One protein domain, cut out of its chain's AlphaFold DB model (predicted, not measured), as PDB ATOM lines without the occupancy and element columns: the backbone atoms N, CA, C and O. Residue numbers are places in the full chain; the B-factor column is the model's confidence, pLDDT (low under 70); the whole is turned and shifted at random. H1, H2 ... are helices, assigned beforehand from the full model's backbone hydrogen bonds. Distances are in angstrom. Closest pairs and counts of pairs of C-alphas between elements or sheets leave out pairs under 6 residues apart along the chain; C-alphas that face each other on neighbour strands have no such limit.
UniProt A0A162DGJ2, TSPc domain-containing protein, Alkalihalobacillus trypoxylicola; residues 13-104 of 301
ATOM      1  N   ILE A  13     170.292 127.961 135.327       36.22
ATOM      2  CA  ILE A  13     169.754 129.121 134.612       36.22
ATOM      3  C   ILE A  13     168.323 129.329 135.114       36.22
ATOM      4  O   ILE A  13     167.418 128.578 134.748       36.22
ATOM      5  N   PHE A  14     168.117 130.326 135.971       39.78
ATOM      6  CA  PHE A  14     166.781 130.733 136.398       39.78
ATOM      7  C   PHE A  14     166.315 131.931 135.578       39.78
ATOM      8  O   PHE A  14     166.870 133.022 135.669       39.78
ATOM      9  N   SER A  15     165.278 131.704 134.771       33.16
ATOM     10  CA  SER A  15     164.588 132.739 134.008       33.16
ATOM     11  C   SER A  15     163.356 133.196 134.797       33.16
ATOM     12  O   SER A  15     162.388 132.435 134.906       33.16
ATOM     13  N   LEU A  16     163.377 134.402 135.363       34.34
ATOM     14  CA  LEU A  16     162.192 135.017 135.975       34.34
ATOM     15  C   LEU A  16     161.377 135.799 134.922       34.34
ATOM     16  O   LEU A  16     161.809 135.990 133.790       34.34
ATOM     17  N   ILE A  17     160.123 136.091 135.254       43.41
ATOM     18  CA  ILE A  17     158.975 136.226 134.344       43.41
ATOM     19  C   ILE A  17     158.875 137.600 133.647       43.41
ATOM     20  O   ILE A  17     158.949 138.644 134.283       43.41
ATOM     21  N   GLY A  18     158.509 137.587 132.359       38.81
ATOM     22  CA  GLY A  18     157.522 138.505 131.772       38.81
ATOM     23  C   GLY A  18     157.664 138.662 130.257       38.81
ATOM     24  O   GLY A  18     158.728 139.026 129.787       38.81
ATOM     25  N   CYS A  19     156.592 138.378 129.505       34.00
ATOM     26  CA  CYS A  19     156.550 138.553 128.048       34.00
ATOM     27  C   CYS A  19     156.917 139.984 127.639       34.00
ATOM     28  O   CYS A  19     156.285 140.930 128.109       34.00
ATOM     29  N   ARG A  20     157.852 140.118 126.697       40.06
ATOM     30  CA  ARG A  20     158.102 141.357 125.959       40.06
ATOM     31  C   ARG A  20     157.241 141.332 124.692       40.06
ATOM     32  O   ARG A  20     157.457 140.501 123.817       40.06
ATOM     33  N   ASP A  21     156.229 142.195 124.622       33.00
ATOM     34  CA  ASP A  21     155.572 142.518 123.351       33.00
ATOM     35  C   ASP A  21     156.430 143.561 122.620       33.00
ATOM     36  O   ASP A  21     156.873 144.551 123.214       33.00
ATOM     37  N   GLU A  22     156.674 143.339 121.327       32.97
ATOM     38  CA  GLU A  22     157.483 144.219 120.484       32.97
ATOM     39  C   GLU A  22     156.888 145.635 120.431       32.97
ATOM     40  O   GLU A  22     155.825 145.887 119.857       32.97
ATOM     41  N   GLY A  23     157.632 146.572 121.025       50.84
ATOM     42  CA  GLY A  23     157.389 148.008 120.952       50.84
ATOM     43  C   GLY A  23     156.804 148.638 122.216       50.84
ATOM     44  O   GLY A  23     155.800 149.335 122.106       50.84
ATOM     45  N   GLN A  24     157.397 148.462 123.406       40.78
ATOM     46  CA  GLN A  24     156.920 149.166 124.608       40.78
ATOM     47  C   GLN A  24     158.009 149.639 125.579       40.78
ATOM     48  O   GLN A  24     159.097 149.084 125.686       40.78
ATOM     49  N   SER A  25     157.641 150.730 126.255       52.06
ATOM     50  CA  SER A  25     158.245 151.377 127.421       52.06
ATOM     51  C   SER A  25     159.026 150.455 128.352       52.06
ATOM     52  O   SER A  25     158.570 149.355 128.643       52.06
ATOM     53  N   VAL A  26     160.121 150.989 128.905       66.88
ATOM     54  CA  VAL A  26     160.863 150.430 130.045       66.88
ATOM     55  C   VAL A  26     159.895 149.796 131.048       66.88
ATOM     56  O   VAL A  26     159.042 150.487 131.609       66.88
ATOM     57  N   GLU A  27     159.999 148.482 131.233       80.56
ATOM     58  CA  GLU A  27     159.109 147.733 132.113       80.56
ATOM     59  C   GLU A  27     159.576 147.879 133.562       80.56
ATOM     60  O   GLU A  27     160.709 147.531 133.907       80.56
ATOM     61  N   TYR A  28     158.696 148.413 134.408       89.06
ATOM     62  CA  TYR A  28     158.954 148.601 135.830       89.06
ATOM     63  C   TYR A  28     158.307 147.486 136.644       89.06
ATOM     64  O   TYR A  28     157.120 147.206 136.491       89.06
ATOM     65  N   LEU A  29     159.072 146.927 137.575       91.19
ATOM     66  CA  LEU A  29     158.573 146.007 138.587       91.19
ATOM     67  C   LEU A  29     158.078 146.789 139.801       91.19
ATOM     68  O   LEU A  29     158.749 147.712 140.294       91.19
ATOM     69  N   SER A  30     156.910 146.405 140.317       94.75
ATOM     70  CA  SER A  30     156.396 146.994 141.548       94.75
ATOM     71  C   SER A  30     157.240 146.568 142.755       94.75
ATOM     72  O   SER A  30     158.011 145.610 142.721       94.75
ATOM     73  N   VAL A  31     157.099 147.285 143.871       95.19
ATOM     74  CA  VAL A  31     157.761 146.911 145.134       95.19
ATOM     75  C   VAL A  31     157.342 145.514 145.603       95.19
ATOM     76  O   VAL A  31     158.156 144.820 146.206       95.19
ATOM     77  N   ASN A  32     156.096 145.107 145.343       95.38
ATOM     78  CA  ASN A  32     155.600 143.793 145.747       95.38
ATOM     79  C   ASN A  32     156.184 142.691 144.864       95.38
ATOM     80  O   ASN A  32     156.750 141.754 145.418       95.38
ATOM     81  N   ASP A  33     156.156 142.859 143.539       94.12
ATOM     82  CA  ASP A  33     156.706 141.866 142.600       94.12
ATOM     83  C   ASP A  33     158.181 141.590 142.913       94.12
ATOM     84  O   ASP A  33     158.584 140.449 143.087       94.12
ATOM     85  N   LYS A  34     158.975 142.643 143.146       94.62
ATOM     86  CA  LYS A  34     160.390 142.493 143.518       94.62
ATOM     87  C   LYS A  34     160.605 141.754 144.838       94.62
ATOM     88  O   LYS A  34     161.593 141.042 144.994       94.62
ATOM     89  N   LYS A  35     159.721 141.941 145.823       95.75
ATOM     90  CA  LYS A  35     159.809 141.211 147.098       95.75
ATOM     91  C   LYS A  35     159.458 139.740 146.918       95.75
ATOM     92  O   LYS A  35     160.108 138.902 147.538       95.75
ATOM     93  N   GLU A  36     158.455 139.447 146.097       96.00
ATOM     94  CA  GLU A  36     158.061 138.081 145.750       96.00
ATOM     95  C   GLU A  36     159.183 137.376 144.977       96.00
ATOM     96  O   GLU A  36     159.633 136.319 145.412       96.00
ATOM     97  N   ASP A  37     159.730 138.013 143.939       94.00
ATOM     98  CA  ASP A  37     160.842 137.491 143.137       94.00
ATOM     99  C   ASP A  37     162.108 137.259 143.972       94.00
ATOM    100  O   ASP A  37     162.748 136.212 143.859       94.00
ATOM    101  N   LEU A  38     162.472 138.201 144.853       96.00
ATOM    102  CA  LEU A  38     163.612 138.022 145.756       96.00
ATOM    103  C   LEU A  38     163.391 136.842 146.708       96.00
ATOM    104  O   LEU A  38     164.309 136.054 146.944       96.00
ATOM    105  N   GLN A  39     162.196 136.733 147.289       96.69
ATOM    106  CA  GLN A  39     161.890 135.643 148.206       96.69
ATOM    107  C   GLN A  39     161.951 134.293 147.488       96.69
ATOM    108  O   GLN A  39     162.502 133.340 148.040       96.69
ATOM    109  N   GLU A  40     161.435 134.226 146.264       96.00
ATOM    110  CA  GLU A  40     161.486 133.023 145.441       96.00
ATOM    111  C   GLU A  40     162.925 132.655 145.069       96.00
ATOM    112  O   GLU A  40     163.334 131.511 145.266       96.00
ATOM    113  N   LEU A  41     163.741 133.627 144.647       95.81
ATOM    114  CA  LEU A  41     165.166 133.411 144.393       95.81
ATOM    115  C   LEU A  41     165.880 132.840 145.627       95.81
ATOM    116  O   LEU A  41     166.645 131.884 145.512       95.81
ATOM    117  N   ILE A  42     165.639 133.403 146.815       96.88
ATOM    118  CA  ILE A  42     166.246 132.915 148.060       96.88
ATOM    119  C   ILE A  42     165.808 131.477 148.351       96.88
ATOM    120  O   ILE A  42     166.652 130.654 148.709       96.88
ATOM    121  N   ASN A  43     164.518 131.164 148.198       95.94
ATOM    122  CA  ASN A  43     163.999 129.813 148.409       95.94
ATOM    123  C   ASN A  43     164.693 128.823 147.473       95.94
ATOM    124  O   ASN A  43     165.237 127.823 147.935       95.94
ATOM    125  N   ILE A  44     164.759 129.158 146.184       94.69
ATOM    126  CA  ILE A  44     165.445 128.368 145.166       94.69
ATOM    127  C   ILE A  44     166.903 128.139 145.559       94.69
ATOM    128  O   ILE A  44     167.349 126.996 145.600       94.69
ATOM    129  N   LEU A  45     167.650 129.192 145.901       95.62
ATOM    130  CA  LEU A  45     169.058 129.057 146.277       95.62
ATOM    131  C   LEU A  45     169.233 128.103 147.464       95.62
ATOM    132  O   LEU A  45     170.124 127.261 147.433       95.62
ATOM    133  N   ILE A  46     168.377 128.181 148.485       95.25
ATOM    134  CA  ILE A  46     168.445 127.295 149.656       95.25
ATOM    135  C   ILE A  46     168.027 125.853 149.338       95.25
ATOM    136  O   ILE A  46     168.624 124.920 149.872       95.25
ATOM    137  N   GLU A  47     167.002 125.657 148.511       94.75
ATOM    138  CA  GLU A  47     166.467 124.326 148.200       94.75
ATOM    139  C   GLU A  47     167.330 123.556 147.198       94.75
ATOM    140  O   GLU A  47     167.394 122.324 147.242       94.75
ATOM    141  N   VAL A  48     167.961 124.279 146.278       92.38
ATOM    142  CA  VAL A  48     168.499 123.713 145.043       92.38
ATOM    143  C   VAL A  48     170.027 123.751 145.005       92.38
ATOM    144  O   VAL A  48     170.650 122.782 144.559       92.38
ATOM    145  N   HIS A  49     170.654 124.830 145.480       93.62
ATOM    146  CA  HIS A  49     172.110 124.921 145.490       93.62
ATOM    147  C   HIS A  49     172.696 124.005 146.586       93.62
ATOM    148  O   HIS A  49     172.221 124.041 147.722       93.62
ATOM    149  N   PRO A  50     173.755 123.211 146.313       93.31
ATOM    150  CA  PRO A  50     174.286 122.261 147.295       93.31
ATOM    151  C   PRO A  50     174.785 122.897 148.598       93.31
ATOM    152  O   PRO A  50     174.669 122.285 149.657       93.31
ATOM    153  N   ASP A  51     175.380 124.092 148.513       93.94
ATOM    154  CA  ASP A  51     175.917 124.821 149.670       93.94
ATOM    155  C   ASP A  51     176.063 126.341 149.399       93.94
ATOM    156  O   ASP A  51     177.172 126.840 149.199       93.94
ATOM    157  N   PRO A  52     174.953 127.107 149.300       94.69
ATOM    158  CA  PRO A  52     174.971 128.505 148.825       94.69
ATOM    159  C   PRO A  52     175.630 129.474 149.811       94.69
ATOM    160  O   PRO A  52     175.918 130.620 149.479       94.69
ATOM    161  N   LYS A  53     175.866 129.020 151.044       96.56
ATOM    162  CA  LYS A  53     176.441 129.823 152.125       96.56
ATOM    163  C   LYS A  53     177.905 129.498 152.383       96.56
ATOM    164  O   LYS A  53     178.514 130.171 153.210       96.56
ATOM    165  N   ARG A  54     178.481 128.505 151.699       95.62
ATOM    166  CA  ARG A  54     179.822 127.965 151.970       95.62
ATOM    167  C   ARG A  54     180.902 129.029 152.151       95.62
ATOM    168  O   ARG A  54     181.712 128.932 153.069       95.62
ATOM    169  N   ASN A  55     180.924 130.013 151.255       94.88
ATOM    170  CA  ASN A  55     182.011 130.985 151.161       94.88
ATOM    171  C   ASN A  55     181.830 132.198 152.088       94.88
ATOM    172  O   ASN A  55     182.820 132.818 152.465       94.88
ATOM    173  N   ILE A  56     180.593 132.517 152.482       95.88
ATOM    174  CA  ILE A  56     180.271 133.730 153.258       95.88
ATOM    175  C   ILE A  56     179.748 133.439 154.673       95.88
ATOM    176  O   ILE A  56     179.857 134.276 155.566       95.88
ATOM    177  N   GLY A  57     179.220 132.239 154.913       97.31
ATOM    178  CA  GLY A  57     178.615 131.826 156.177       97.31
ATOM    179  C   GLY A  57     177.223 132.419 156.429       97.31
ATOM    180  O   GLY A  57     176.771 133.352 155.763       97.31
ATOM    181  N   ASP A  58     176.521 131.878 157.430       97.69
ATOM    182  CA  ASP A  58     175.139 132.267 157.742       97.69
ATOM    183  C   ASP A  58     174.984 133.737 158.142       97.69
ATOM    184  O   ASP A  58     173.998 134.374 157.776       97.69
ATOM    185  N   SER A  59     175.928 134.288 158.912       97.94
ATOM    186  CA  SER A  59     175.838 135.674 159.382       97.94
ATOM    187  C   SER A  59     175.860 136.666 158.224       97.94
ATOM    188  O   SER A  59     175.018 137.562 158.180       97.94
ATOM    189  N   GLU A  60     176.781 136.480 157.280       97.81
ATOM    190  CA  GLU A  60     176.905 137.359 156.122       97.81
ATOM    191  C   GLU A  60     175.773 137.133 155.122       97.81
ATOM    192  O   GLU A  60     175.181 138.100 154.653       97.81
ATOM    193  N   TRP A  61     175.381 135.876 154.879       97.94
ATOM    194  CA  TRP A  61     174.196 135.555 154.079       97.94
ATOM    195  C   TRP A  61     172.951 136.294 154.587       97.94
ATOM    196  O   TRP A  61     172.282 136.994 153.830       97.94
ATOM    197  N   ASN A  62     172.654 136.179 155.886       97.88
ATOM    198  CA  ASN A  62     171.481 136.816 156.485       97.88
ATOM    199  C   ASN A  62     171.562 138.345 156.413       97.88
ATOM    200  O   ASN A  62     170.536 138.998 156.224       97.88
ATOM    201  N   ARG A  63     172.765 138.918 156.554       98.25
ATOM    202  CA  ARG A  63     172.989 140.357 156.397       98.25
ATOM    203  C   ARG A  63     172.692 140.802 154.966       98.25
ATOM    204  O   ARG A  63     171.885 141.702 154.788       98.25
ATOM    205  N   LEU A  64     173.283 140.145 153.967       97.69
ATOM    206  CA  LEU A  64     173.105 140.478 152.550       97.69
ATOM    207  C   LEU A  64     171.646 140.340 152.098       97.69
ATOM    208  O   LEU A  64     171.128 141.232 151.431       97.69
ATOM    209  N   VAL A  65     170.964 139.264 152.509       97.56
ATOM    210  CA  VAL A  65     169.530 139.074 152.242       97.56
ATOM    211  C   VAL A  65     168.713 140.217 152.834       97.56
ATOM    212  O   VAL A  65     167.872 140.793 152.146       97.56
ATOM    213  N   LYS A  66     168.966 140.566 154.098       97.75
ATOM    214  CA  LYS A  66     168.237 141.640 154.768       97.75
ATOM    215  C   LYS A  66     168.500 142.995 154.110       97.75
ATOM    216  O   LYS A  66     167.557 143.737 153.868       97.75
ATOM    217  N   ASP A  67     169.755 143.302 153.796       96.75
ATOM    218  CA  ASP A  67     170.130 144.564 153.156       96.75
ATOM    219  C   ASP A  67     169.452 144.713 151.784       96.75
ATOM    220  O   ASP A  67     168.966 145.796 151.451       96.75
ATOM    221  N   LEU A  68     169.349 143.621 151.019       95.75
ATOM    222  CA  LEU A  68     168.636 143.600 149.743       95.75
ATOM    223  C   LEU A  68     167.114 143.726 149.927       95.75
ATOM    224  O   LEU A  68     166.471 144.490 149.215       95.75
ATOM    225  N   GLN A  69     166.515 143.060 150.917       96.12
ATOM    226  CA  GLN A  69     165.095 143.251 151.249       96.12
ATOM    227  C   GLN A  69     164.790 144.703 151.645       96.12
ATOM    228  O   GLN A  69     163.782 145.274 151.216       96.12
ATOM    229  N   ASP A  70     165.674 145.309 152.439       96.19
ATOM    230  CA  ASP A  70     165.553 146.684 152.908       96.19
ATOM    231  C   ASP A  70     165.789 147.701 151.773       96.19
ATOM    232  O   ASP A  70     165.281 148.820 151.868       96.19
ATOM    233  N   SER A  71     166.498 147.356 150.686       94.62
ATOM    234  CA  SER A  71     166.718 148.245 149.527       94.62
ATOM    235  C   SER A  71     165.487 148.379 148.613       94.62
ATOM    236  O   SER A  71     165.349 149.376 147.891       94.62
ATOM    237  N   ILE A  72     164.557 147.415 148.658       94.69
ATOM    238  CA  ILE A  72     163.364 147.357 147.801       94.69
ATOM    239  C   ILE A  72     162.269 148.285 148.354       94.69
ATOM    240  O   ILE A  72     161.312 147.861 149.011       94.69
ATOM    241  N   LYS A  73     162.422 149.588 148.090       94.38
ATOM    242  CA  LYS A  73     161.509 150.649 148.568       94.38
ATOM    243  C   LYS A  73     160.700 151.333 147.469       94.38
ATOM    244  O   LYS A  73     159.626 151.856 147.746       94.38
ATOM    245  N   GLU A  74     161.204 151.322 146.242       93.38
ATOM    246  CA  GLU A  74     160.639 152.053 145.103       93.38
ATOM    247  C   GLU A  74     160.574 151.138 143.878       93.38
ATOM    248  O   GLU A  74     161.365 150.194 143.814       93.38
ATOM    249  N   PRO A  75     159.664 151.366 142.914       91.88
ATOM    250  CA  PRO A  75     159.684 150.670 141.629       91.88
ATOM    251  C   PRO A  75     161.034 150.836 140.921       91.88
ATOM    252  O   PRO A  75     161.677 151.873 141.054       91.88
ATOM    253  N   ARG A  76     161.466 149.810 140.186       91.00
ATOM    254  CA  ARG A  76     162.691 149.830 139.365       91.00
ATOM    255  C   ARG A  76     162.449 149.099 138.062       91.00
ATOM    256  O   ARG A  76     161.487 148.334 137.979       91.00
ATOM    257  N   THR A  77     163.306 149.322 137.078       90.81
ATOM    258  CA  THR A  77     163.246 148.538 135.845       90.81
ATOM    259  C   THR A  77     163.607 147.075 136.124       90.81
ATOM    260  O   THR A  77     164.234 146.761 137.144       90.81
ATOM    261  N   LYS A  78     163.210 146.168 135.225       88.81
ATOM    262  CA  LYS A  78     163.638 144.760 135.290       88.81
ATOM    263  C   LYS A  78     165.162 144.617 135.325       88.81
ATOM    264  O   LYS A  78     165.671 143.908 136.188       88.81
ATOM    265  N   ASP A  79     165.874 145.337 134.461       89.06
ATOM    266  CA  ASP A  79     167.336 145.251 134.356       89.06
ATOM    267  C   ASP A  79     168.038 145.796 135.601       89.06
ATOM    268  O   ASP A  79     168.963 145.172 136.120       89.06
ATOM    269  N   GLU A  80     167.559 146.919 136.147       91.75
ATOM    270  CA  GLU A  80     168.083 147.479 137.397       91.75
ATOM    271  C   GLU A  80     167.928 146.489 138.552       91.75
ATOM    272  O   GLU A  80     168.868 146.276 139.320       91.75
ATOM    273  N   PHE A  81     166.752 145.868 138.670       93.94
ATOM    274  CA  PHE A  81     166.517 144.881 139.711       93.94
ATOM    275  C   PHE A  81     167.350 143.615 139.489       93.94
ATOM    276  O   PHE A  81     167.939 143.099 140.435       93.94
ATOM    277  N   MET A  82     167.485 143.145 138.247       92.69
ATOM    278  CA  MET A  82     168.336 142.003 137.914       92.69
ATOM    279  C   MET A  82     169.799 142.251 138.300       92.69
ATOM    280  O   MET A  82     170.420 141.382 138.908       92.69
ATOM    281  N   ILE A  83     170.339 143.440 138.030       95.12
ATOM    282  CA  ILE A  83     171.692 143.830 138.443       95.12
ATOM    283  C   ILE A  83     171.856 143.815 139.972       95.12
ATOM    284  O   ILE A  83     172.904 143.402 140.482       95.12
ATOM    285  N   GLU A  84     170.835 144.222 140.733       95.19
ATOM    286  CA  GLU A  84     170.853 144.084 142.197       95.19
ATOM    287  C   GLU A  84     170.913 142.616 142.631       95.19
ATOM    288  O   GLU A  84     171.696 142.267 143.519       95.19
ATOM    289  N   LEU A  85     170.128 141.745 141.990       96.25
ATOM    290  CA  LEU A  85     170.143 140.310 142.274       96.25
ATOM    291  C   LEU A  85     171.496 139.679 141.909       96.25
ATOM    292  O   LEU A  85     172.043 138.911 142.699       96.25
ATOM    293  N   MET A  86     172.078 140.044 140.763       96.56
ATOM    294  CA  MET A  86     173.435 139.637 140.372       96.56
ATOM    295  C   MET A  86     174.469 140.092 141.408       96.56
ATOM    296  O   MET A  86     175.357 139.320 141.777       96.56
ATOM    297  N   SER A  87     174.312 141.311 141.942       96.44
ATOM    298  CA  SER A  87     175.203 141.850 142.975       96.44
ATOM    299  C   SER A  87     175.175 141.054 144.277       96.44
ATOM    300  O   SER A  87     176.196 140.922 144.958       96.44
ATOM    301  N   PHE A  88     174.011 140.503 144.622       96.94
ATOM    302  CA  PHE A  88     173.857 139.573 145.733       96.94
ATOM    303  C   PHE A  88     174.465 138.205 145.410       96.94
ATOM    304  O   PHE A  88     175.301 137.718 146.175       96.94
ATOM    305  N   ILE A  89     174.099 137.622 144.267       96.38
ATOM    306  CA  ILE A  89     174.479 136.264 143.868       96.38
ATOM    307  C   ILE A  89     175.990 136.092 143.747       96.38
ATOM    308  O   ILE A  89     176.503 135.056 144.166       96.38
ATOM    309  N   GLN A  90     176.730 137.091 143.255       96.38
ATOM    310  CA  GLN A  90     178.178 136.922 143.105       96.38
ATOM    311  C   GLN A  90     178.907 136.647 144.431       96.38
ATOM    312  O   GLN A  90     179.942 135.981 144.425       96.38
ATOM    313  N   ASN A  91     178.336 137.051 145.577       96.31
ATOM    314  CA  ASN A  91     178.911 136.756 146.895       96.31
ATOM    315  C   ASN A  91     178.921 135.253 147.215       96.31
ATOM    316  O   ASN A  91     179.676 134.825 148.084       96.31
ATOM    317  N   ILE A  92     178.113 134.441 146.525       95.88
ATOM    318  CA  ILE A  92     178.111 132.980 146.681       95.88
ATOM    319  C   ILE A  92     179.461 132.398 146.241       95.88
ATOM    320  O   ILE A  92     179.916 131.413 146.824       95.88
ATOM    321  N   GLY A  93     180.146 133.029 145.281       95.38
ATOM    322  CA  GLY A  93     181.458 132.590 144.802       95.38
ATOM    323  C   GLY A  93     181.409 131.273 144.024       95.38
ATOM    324  O   GLY A  93     182.294 130.434 144.184       95.38
ATOM    325  N   ASP A  94     180.354 131.074 143.231       94.00
ATOM    326  CA  ASP A  94     180.160 129.915 142.357       94.00
ATOM    327  C   ASP A  94     179.801 130.377 140.938       94.00
ATOM    328  O   ASP A  94     178.817 131.089 140.749       94.00
ATOM    329  N   ALA A  95     180.576 129.966 139.929       91.19
ATOM    330  CA  ALA A  95     180.318 130.339 138.534       91.19
ATOM    331  C   ALA A  95     179.089 129.682 137.907       91.19
ATOM    332  O   ALA A  95     178.680 130.096 136.825       91.19
ATOM    333  N   HIS A  96     178.504 128.663 138.540       90.81
ATOM    334  CA  HIS A  96     177.304 127.990 138.032       90.81
ATOM    335  C   HIS A  96     176.011 128.577 138.610       90.81
ATOM    336  O   HIS A  96     174.917 128.146 138.238       90.81
ATOM    337  N   THR A  97     176.141 129.584 139.479       93.69
ATOM    338  CA  THR A  97     175.043 130.309 140.110       93.69
ATOM    339  C   THR A  97     175.095 131.762 139.657       93.69
ATOM    340  O   THR A  97     175.767 132.594 140.258       93.69
ATOM    341  N   TYR A  98     174.401 132.067 138.564       92.44
ATOM    342  CA  TYR A  98     174.348 133.399 137.964       92.44
ATOM    343  C   TYR A  98     172.965 133.669 137.364       92.44
ATOM    344  O   TYR A  98     172.168 132.751 137.173       92.44
ATOM    345  N   LEU A  99     172.680 134.937 137.063       91.06
ATOM    346  CA  LEU A  99     171.451 135.354 136.389       91.06
ATOM    347  C   LEU A  99     171.764 135.925 135.014       91.06
ATOM    348  O   LEU A  99     172.808 136.545 134.810       91.06
ATOM    349  N   LEU A 100     170.825 135.722 134.100       86.12
ATOM    350  CA  LEU A 100     170.768 136.353 132.789       86.12
ATOM    351  C   LEU A 100     169.312 136.741 132.501       86.12
ATOM    352  O   LEU A 100     168.409 136.062 133.008       86.12
ATOM    353  N   PRO A 101     169.070 137.770 131.667       83.94
ATOM    354  CA  PRO A 101     167.734 138.047 131.157       83.94
ATOM    355  C   PRO A 101     167.132 136.798 130.519       83.94
ATOM    356  O   PRO A 101     167.814 136.051 129.814       83.94
ATOM    357  N   LYS A 102     165.837 136.571 130.732       79.62
ATOM    358  CA  LYS A 102     165.124 135.491 130.045       79.62
ATOM    359  C   LYS A 102     165.035 135.776 128.547       79.62
ATOM    360  O   LYS A 102     165.272 134.895 127.724       79.62
ATOM    361  N   GLU A 103     164.732 137.020 128.210       82.88
ATOM    362  CA  GLU A 103     164.611 137.543 126.856       82.88
ATOM    363  C   GLU A 103     165.975 137.982 126.300       82.88
ATOM    364  O   GLU A 103     166.072 138.952 125.561       82.88
ATOM    365  N   ILE A 104     167.054 137.258 126.628       80.62
ATOM    366  CA  ILE A 104     168.416 137.581 126.168       80.62
ATOM    367  C   ILE A 104     168.541 137.634 124.638       80.62
ATOM    368  O   ILE A 104     169.448 138.261 124.106       80.62
TER     369      ILE A 104
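AT A GLANCE: This is residues 13 to 104 of the 301 residues of the protein "TSPc domain-containing protein" of Alkalihalobacillus trypoxylicola (UniProt A0A162DGJ2). Three helices, H1, H2 and H3, stand side by side as an up-and-down bundle, each running against the one before it, with their centres at the corners of a triangle. The stretch before H1, residues 13 to 30, makes a wide loop that reaches out beyond the bundle around Gly 23, and residues 93 to 104 fold back after H3. The printed part has 92 residues with three named helices in the order H1, H2, H3 and no named strand, and its class is all helix. It is compact, with a radius of gyration of the C-alphas of 13.7 A, but elongated in outline, spanning 44 by 27 by 18 A.

HOW THE PARTS SIT: The longest helix, H1, residues 31 to 48, is close to but not clearly touching H2, residues 57 to 71; the closest C-alphas, of Lys 35 and Gln 69, are 7.0 A apart. These two run opposite ways at a shallow tilt of 17 degrees. H1 is also close to but not clearly touching H3, residues 78 to 92, with the C-alphas of Lys 34 and Phe 81 closest at 7.6 A. H1 and H3 run the same way at a shallow tilt of 31 degrees. H2 and H3 form a helical hairpin and touch, H2 with residues 64 to 68 alone and H3 with residues 84 to 88 alone; their closest C-alphas, of Leu 64 and Phe 88, are 6.9 A apart. They run opposite ways at a shallow tilt of 14 degrees. Residues 28 to 29 pair with residues 76 to 77, antiparallel. Every O i to N i+4 pair is within hydrogen-bond range in H1 and H2, and 9 of 11 are in H3.

IN THESE COORDINATES: H1 measures 25.6 A from C-alpha 31 at (157.761, 146.911, 145.134) to C-alpha 48. H2 measures 21.3 A from C-alpha 57 at (178.615, 131.826, 156.177) to C-alpha 71. H3 measures 21.9 A and ends at C-alpha 92 at (178.111, 132.980, 146.681).

THE WHOLE: The two C-alphas farthest apart, of Gly 23 and Ser 59, are 44.4 A apart. The printed part has no cut, and the links H1 to H2 and H2 to H3 are short. The mean pLDDT of the printed part is 85.9, and residues 13 to 26 are under 70.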